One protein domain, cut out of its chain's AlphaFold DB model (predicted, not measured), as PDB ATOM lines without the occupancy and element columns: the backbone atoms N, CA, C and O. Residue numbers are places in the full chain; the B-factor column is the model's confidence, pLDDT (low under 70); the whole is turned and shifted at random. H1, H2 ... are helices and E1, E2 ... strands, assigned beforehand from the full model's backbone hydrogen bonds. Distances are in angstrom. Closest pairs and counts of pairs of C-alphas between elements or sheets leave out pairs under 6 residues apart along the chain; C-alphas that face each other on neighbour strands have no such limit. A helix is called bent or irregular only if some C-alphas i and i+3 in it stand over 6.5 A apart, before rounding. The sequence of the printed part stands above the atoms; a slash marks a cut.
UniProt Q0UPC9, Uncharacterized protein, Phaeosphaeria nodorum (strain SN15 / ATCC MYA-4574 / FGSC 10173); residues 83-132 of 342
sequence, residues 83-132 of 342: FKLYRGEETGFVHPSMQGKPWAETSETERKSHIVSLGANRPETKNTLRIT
ATOM      1  N   PHE A  83     274.604 271.225 369.728       88.00
ATOM      2  CA  PHE A  83     273.866 271.603 368.523       88.00
ATOM      3  C   PHE A  83     273.631 273.104 368.517       88.00
ATOM      4  O   PHE A  83     273.041 273.641 369.453       88.00
ATOM      5  N   LYS A  84     274.018 273.787 367.440       88.75
ATOM      6  CA  LYS A  84     273.753 275.223 367.313       88.75
ATOM      7  C   LYS A  84     273.418 275.634 365.895       88.75
ATOM      8  O   LYS A  84     273.962 275.097 364.933       88.75
ATOM      9  N   LEU A  85     272.560 276.643 365.789       89.31
ATOM     10  CA  LEU A  85     272.390 277.385 364.548       89.31
ATOM     11  C   LEU A  85     273.588 278.326 364.406       89.31
ATOM     12  O   LEU A  85     273.806 279.160 365.278       89.31
ATOM     13  N   TYR A  86     274.368 278.154 363.348       89.12
ATOM     14  CA  TYR A  86     275.628 278.854 363.142       89.12
ATOM     15  C   TYR A  86     275.491 279.929 362.068       89.12
ATOM     16  O   TYR A  86     275.049 279.656 360.951       89.12
ATOM     17  N   ARG A  87     275.894 281.153 362.407       85.69
ATOM     18  CA  ARG A  87     275.860 282.335 361.536       85.69
ATOM     19  C   ARG A  87     277.205 283.055 361.478       85.69
ATOM     20  O   ARG A  87     277.251 284.265 361.267       85.69
ATOM     21  N   GLY A  88     278.300 282.322 361.669       82.12
ATOM     22  CA  GLY A  88     279.650 282.887 361.621       82.12
ATOM     23  C   GLY A  88     280.117 283.510 362.939       82.12
ATOM     24  O   GLY A  88     281.011 284.348 362.925       82.12
ATOM     25  N   GLU A  89     279.530 283.130 364.079       80.50
ATOM     26  CA  GLU A  89     279.838 283.728 365.386       80.50
ATOM     27  C   GLU A  89     281.266 283.418 365.886       80.50
ATOM     28  O   GLU A  89     281.755 284.082 366.798       80.50
ATOM     29  N   GLU A  90     281.968 282.435 365.309       76.12
ATOM     30  CA  GLU A  90     283.337 282.060 365.703       76.12
ATOM     31  C   GLU A  90     284.405 282.881 364.957       76.12
ATOM     32  O   GLU A  90     285.289 282.357 364.276       76.12
ATOM     33  N   THR A  91     284.325 284.200 365.123       65.44
ATOM     34  CA  THR A  91     285.109 285.209 364.386       65.44
ATOM     35  C   THR A  91     286.621 285.178 364.643       65.44
ATOM     36  O   THR A  91     287.388 285.715 363.848       65.44
ATOM     37  N   GLY A  92     287.082 284.524 365.714       66.69
ATOM     38  CA  GLY A  92     288.513 284.368 366.017       66.69
ATOM     39  C   GLY A  92     289.252 283.381 365.105       66.69
ATOM     40  O   GLY A  92     290.478 283.375 365.083       66.69
ATOM     41  N   PHE A  93     288.520 282.556 364.348       69.56
ATOM     42  CA  PHE A  93     289.074 281.495 363.500       69.56
ATOM     43  C   PHE A  93     288.374 281.457 362.139       69.56
ATOM     44  O   PHE A  93     287.961 280.408 361.640       69.56
ATOM     45  N   VAL A  94     288.205 282.637 361.541       73.50
ATOM     46  CA  VAL A  94     287.615 282.775 360.208       73.50
ATOM     47  C   VAL A  94     288.586 282.209 359.179       73.50
ATOM     48  O   VAL A  94     289.753 282.601 359.113       73.50
ATOM     49  N   HIS A  95     288.092 281.279 358.364       77.25
ATOM     50  CA  HIS A  95     288.874 280.717 357.268       77.25
ATOM     51  C   HIS A  95     289.302 281.851 356.321       77.25
ATOM     52  O   HIS A  95     288.489 282.746 356.087       77.25
ATOM     53  N   PRO A  96     290.516 281.837 355.738       80.50
ATOM     54  CA  PRO A  96     291.000 282.934 354.894       80.50
ATOM     55  C   PRO A  96     290.015 283.370 353.802       80.50
ATOM     56  O   PRO A  96     289.841 284.558 353.559       80.50
ATOM     57  N   SER A  97     289.285 282.420 353.208       77.31
ATOM     58  CA  SER A  97     288.272 282.702 352.177       77.31
ATOM     59  C   SER A  97     287.039 283.479 352.667       77.31
ATOM     60  O   SER A  97     286.257 283.954 351.851       77.31
ATOM     61  N   MET A  98     286.831 283.579 353.979       75.62
ATOM     62  CA  MET A  98     285.680 284.234 354.608       75.62
ATOM     63  C   MET A  98     286.042 285.544 355.321       75.62
ATOM     64  O   MET A  98     285.162 286.200 355.876       75.62
ATOM     65  N   GLN A  99     287.317 285.941 355.325       77.69
ATOM     66  CA  GLN A  99     287.748 287.163 356.005       77.69
ATOM     67  C   GLN A  99     287.064 288.399 355.403       77.69
ATOM     68  O   GLN A  99     287.068 288.599 354.191       77.69
ATOM     69  N   GLY A 100     286.458 289.219 356.266       72.69
ATOM     70  CA  GLY A 100     285.795 290.469 355.877       72.69
ATOM     71  C   GLY A 100     284.429 290.315 355.199       72.69
ATOM     72  O   GLY A 100     283.826 291.330 354.865       72.69
ATOM     73  N   LYS A 101     283.916 289.089 355.017       78.94
ATOM     74  CA  LYS A 101     282.609 288.844 354.388       78.94
ATOM     75  C   LYS A 101     281.530 288.511 355.428       78.94
ATOM     76  O   LYS A 101     281.757 287.639 356.271       78.94
ATOM     77  N   PRO A 102     280.336 289.131 355.365       82.69
ATOM     78  CA  PRO A 102     279.193 288.713 356.170       82.69
ATOM     79  C   PRO A 102     278.797 287.260 355.883       82.69
ATOM     80  O   PRO A 102     278.804 286.821 354.734       82.69
ATOM     81  N   TRP A 103     278.364 286.517 356.911       84.25
ATOM     82  CA  TRP A 103     277.931 285.119 356.749       84.25
ATOM     83  C   TRP A 103     276.842 284.963 355.676       84.25
ATOM     84  O   TRP A 103     276.905 284.060 354.842       84.25
ATOM     85  N   ALA A 104     275.882 285.890 355.638       81.00
ATOM     86  CA  ALA A 104     274.784 285.882 354.674       81.00
ATOM     87  C   ALA A 104     275.254 285.951 353.207       81.00
ATOM     88  O   ALA A 104     274.594 285.386 352.341       81.00
ATOM     89  N   GLU A 105     276.406 286.570 352.946       83.75
ATOM     90  CA  GLU A 105     276.959 286.799 351.602       83.75
ATOM     91  C   GLU A 105     278.002 285.749 351.195       83.75
ATOM     92  O   GLU A 105     278.505 285.756 350.074       83.75
ATOM     93  N   THR A 106     278.344 284.835 352.103       84.75
ATOM     94  CA  THR A 106     279.314 283.771 351.823       84.75
ATOM     95  C   THR A 106     278.681 282.645 351.020       84.75
ATOM     96  O   THR A 106     277.556 282.224 351.295       84.75
ATOM     97  N   SER A 107     279.422 282.145 350.033       86.81
ATOM     98  CA  SER A 107     278.993 281.016 349.210       86.81
ATOM     99  C   SER A 107     278.939 279.717 350.019       86.81
ATOM    100  O   SER A 107     279.655 279.543 351.007       86.81
ATOM    101  N   GLU A 108     278.129 278.760 349.568       84.06
ATOM    102  CA  GLU A 108     278.003 277.431 350.186       84.06
ATOM    103  C   GLU A 108     279.368 276.733 350.336       84.06
ATOM    104  O   GLU A 108     279.685 276.170 351.387       84.06
ATOM    105  N   THR A 109     280.225 276.850 349.318       84.69
ATOM    106  CA  THR A 109     281.586 276.298 349.320       84.69
ATOM    107  C   THR A 109     282.480 276.955 350.372       84.69
ATOM    108  O   THR A 109     283.230 276.253 351.054       84.69
ATOM    109  N   GLU A 110     282.408 278.279 350.537       87.75
ATOM    110  CA  GLU A 110     283.164 279.003 351.569       87.75
ATOM    111  C   GLU A 110     282.681 278.625 352.973       87.75
ATOM    112  O   GLU A 110     283.510 278.307 353.831       87.75
ATOM    113  N   ARG A 111     281.357 278.572 353.188       87.06
ATOM    114  CA  ARG A 111     280.753 278.136 354.458       87.06
ATOM    115  C   ARG A 111     281.209 276.729 354.821       87.06
ATOM    116  O   ARG A 111     281.698 276.517 355.927       87.06
ATOM    117  N   LYS A 112     281.127 275.783 353.881       88.19
ATOM    118  CA  LYS A 112     281.614 274.410 354.065       88.19
ATOM    119  C   LYS A 112     283.088 274.387 354.473       88.19
ATOM    120  O   LYS A 112     283.423 273.769 355.479       88.19
ATOM    121  N   SER A 113     283.963 275.049 353.713       87.88
ATOM    122  CA  SER A 113     285.407 275.070 353.997       87.88
ATOM    123  C   SER A 113     285.704 275.638 355.381       87.88
ATOM    124  O   SER A 113     286.527 275.094 356.117       87.88
ATOM    125  N   HIS A 114     284.981 276.683 355.781       89.38
ATOM    126  CA  HIS A 114     285.120 277.245 357.112       89.38
ATOM    127  C   HIS A 114     284.663 276.288 358.214       89.38
ATOM    128  O   HIS A 114     285.423 276.064 359.155       89.38
ATOM    129  N   ILE A 115     283.493 275.659 358.087       89.81
ATOM    130  CA  ILE A 115     283.021 274.665 359.063       89.81
ATOM    131  C   ILE A 115     284.018 273.508 359.214       89.81
ATOM    132  O   ILE A 115     284.346 273.124 360.337       89.81
ATOM    133  N   VAL A 116     284.551 272.991 358.104       86.50
ATOM    134  CA  VAL A 116     285.588 271.946 358.131       86.50
ATOM    135  C   VAL A 116     286.838 272.438 358.867       86.50
ATOM    136  O   VAL A 116     287.378 271.722 359.710       86.50
ATOM    137  N   SER A 117     287.270 273.677 358.608       87.19
ATOM    138  CA  SER A 117     288.438 274.267 359.273       87.19
ATOM    139  C   SER A 117     288.248 274.439 360.784       87.19
ATOM    140  O   SER A 117     289.200 274.242 361.536       87.19
ATOM    141  N   LEU A 118     287.029 274.725 361.255       86.56
ATOM    142  CA  LEU A 118     286.740 274.825 362.688       86.56
ATOM    143  C   LEU A 118     286.961 273.486 363.399       86.56
ATOM    144  O   LEU A 118     287.536 273.466 364.481       86.56
ATOM    145  N   GLY A 119     286.585 272.364 362.779       78.50
ATOM    146  CA  GLY A 119     286.822 271.034 363.352       78.50
ATOM    147  C   GLY A 119     288.308 270.681 363.504       78.50
ATOM    148  O   GLY A 119     288.669 269.937 364.416       78.50
ATOM    149  N   ALA A 120     289.168 271.225 362.638       79.62
ATOM    150  CA  ALA A 120     290.616 271.035 362.706       79.62
ATOM    151  C   ALA A 120     291.291 272.001 363.695       79.62
ATOM    152  O   ALA A 120     292.183 271.601 364.437       79.62
ATOM    153  N   ASN A 121     290.848 273.259 363.715       81.50
ATOM    154  CA  ASN A 121     291.517 274.338 364.443       81.50
ATOM    155  C   ASN A 121     290.954 274.577 365.851       81.50
ATOM    156  O   ASN A 121     291.592 275.266 366.642       81.50
ATOM    157  N   ARG A 122     289.774 274.030 366.174       79.06
ATOM    158  CA  ARG A 122     289.099 274.218 367.468       79.06
ATOM    159  C   ARG A 122     288.704 272.889 368.107       79.06
ATOM    160  O   ARG A 122     287.519 272.529 368.101       79.06
ATOM    161  N   PRO A 123     289.671 272.148 368.674       73.06
ATOM    162  CA  PRO A 123     289.400 270.864 369.315       73.06
ATOM    163  C   PRO A 123     288.339 270.963 370.424       73.06
ATOM    164  O   PRO A 123     287.570 270.025 370.614       73.06
ATOM    165  N   GLU A 124     288.228 272.109 371.100       73.62
ATOM    166  CA  GLU A 124     287.256 272.363 372.165       73.62
ATOM    167  C   GLU A 124     285.797 272.435 371.679       73.62
ATOM    168  O   GLU A 124     284.876 272.200 372.455       73.62
ATOM    169  N   THR A 125     285.575 272.714 370.392       77.25
ATOM    170  CA  THR A 125     284.236 272.772 369.766       77.25
ATOM    171  C   THR A 125     284.047 271.708 368.683       77.25
ATOM    172  O   THR A 125     283.141 271.790 367.845       77.25
ATOM    173  N   LYS A 126     284.927 270.701 368.678       78.31
ATOM    174  CA  LYS A 126     284.943 269.628 367.682       78.31
ATOM    175  C   LYS A 126     283.652 268.810 367.685       78.31
ATOM    176  O   LYS A 126     283.218 268.380 366.626       78.31
ATOM    177  N   ASN A 127     283.005 268.668 368.842       80.88
ATOM    178  CA  ASN A 127     281.757 267.915 368.987       80.88
ATOM    179  C   ASN A 127     280.501 268.801 368.877       80.88
ATOM    180  O   ASN A 127     279.413 268.386 369.258       80.88
ATOM    181  N   THR A 128     280.618 270.023 368.350       87.31
ATOM    182  CA  THR A 128     279.464 270.896 368.102       87.31
ATOM    183  C   THR A 128     278.990 270.765 366.655       87.31
ATOM    184  O   THR A 128     279.679 271.214 365.736       87.31
ATOM    185  N   LEU A 129     277.785 270.226 366.456       90.25
ATOM    186  CA  LEU A 129     277.087 270.228 365.174       90.25
ATOM    187  C   LEU A 129     276.579 271.642 364.858       90.25
ATOM    188  O   LEU A 129     275.675 272.175 365.508       90.25
ATOM    189  N   ARG A 130     277.174 272.249 363.835       91.62
ATOM    190  CA  ARG A 130     276.863 273.591 363.336       91.62
ATOM    191  C   ARG A 130     275.870 273.493 362.193       91.62
ATOM    192  O   ARG A 130     276.212 273.013 361.116       91.62
ATOM    193  N   ILE A 131     274.655 273.957 362.427       92.00
ATOM    194  CA  ILE A 131     273.599 273.991 361.421       92.00
ATOM    195  C   ILE A 131     273.695 275.327 360.688       92.00
ATOM    196  O   ILE A 131     273.580 276.376 361.321       92.00
ATOM    197  N   THR A 132     273.953 275.306 359.382       90.62
ATOM    198  CA  THR A 132     274.252 276.526 358.608       90.62
ATOM    199  C   THR A 132     273.028 277.168 357.973       90.62
ATOM    200  O   THR A 132     273.068 278.349 357.636       90.62
TER     201      THR A 132
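AT A GLANCE: This is residues 83 to 132 of the 342 residues of an uncharacterized protein of Phaeosphaeria nodorum (strain SN15 / ATCC MYA-4574 / FGSC 10173) (UniProt Q0UPC9). A short parallel pair of strands, E1 and E2, makes one edge of a small body; the helix H1 runs beside it, with E2 running back in nearly the reverse direction, and a long looping stretch, residues 86 to 107, makes the remaining side. Seen along the longest axis, the strands, the helix and this stretch form a rough triangle. The printed part has 50 residues, with the named elements E1, H1 and E2 in that order along the chain; the sheet, in the order E1, E2, is parallel, and the class is mixed, helices and strands, though under half of the residues are in named elements. The whole is compact and rounded, with a radius of gyration of the C-alphas of 10.0 A and spans of 26 by 19 by 17 A.

IN THESE COORDINATES: In the sheet, E2 is the longest strand, residues 128 to 131, 9.4 A from first to last C-alpha; its C-alpha 131 is at (273.599, 273.991, 361.421). E1 holds residues 83 to 85, 7.2 A from first to last C-alpha, and begins at C-alpha 83 at (273.866, 271.603, 368.523). The helix H1 holds residues 108 to 121, 19.9 A from C-alpha 108 at (278.003, 277.431, 350.186) to C-alpha 121 at (291.517, 274.338, 364.443), and is not bent.

HOW THE PARTS SIT: E1 and E2 are parallel neighbours, with 33 degrees between their N-to-C directions. C-alphas 83 and 129 face each other at 4.8 A, and C-alphas 85 and 131 also at 4.8 A. N 84 and O 129 are within hydrogen-bond range at 3.0 A, and N 131 and O 84 at 2.8 A. E1, H1 and E2 form a strand-helix-strand unit, two parallel neighbour strands with a helix between them along the chain, and its crossover is right-handed. The closest C-alphas of H1 and E2 are those of Ile 115 and Arg 130, 7.6 A apart, and the two centres are 11.3 A apart. In H1 every O i to N i+4 pair is within hydrogen-bond range.

THE WHOLE: The two C-alphas farthest apart are those of Glu 105 and Glu 124, 27.2 A. The C-alphas of Phe 83 and Thr 132, the first and last printed residues, are 11.1 A apart. The printed part has no cut. The link from E1 to H1, residues 86 to 107, is long, with 22 residues and no named element, and its C-alphas lie 6 to 13 A from the mean of the C-alphas. The link from H1 to E2 is short, with 6 residues. The mean pLDDT of the printed part is 82.2, and residues 91 to 93 are under 70 in this model.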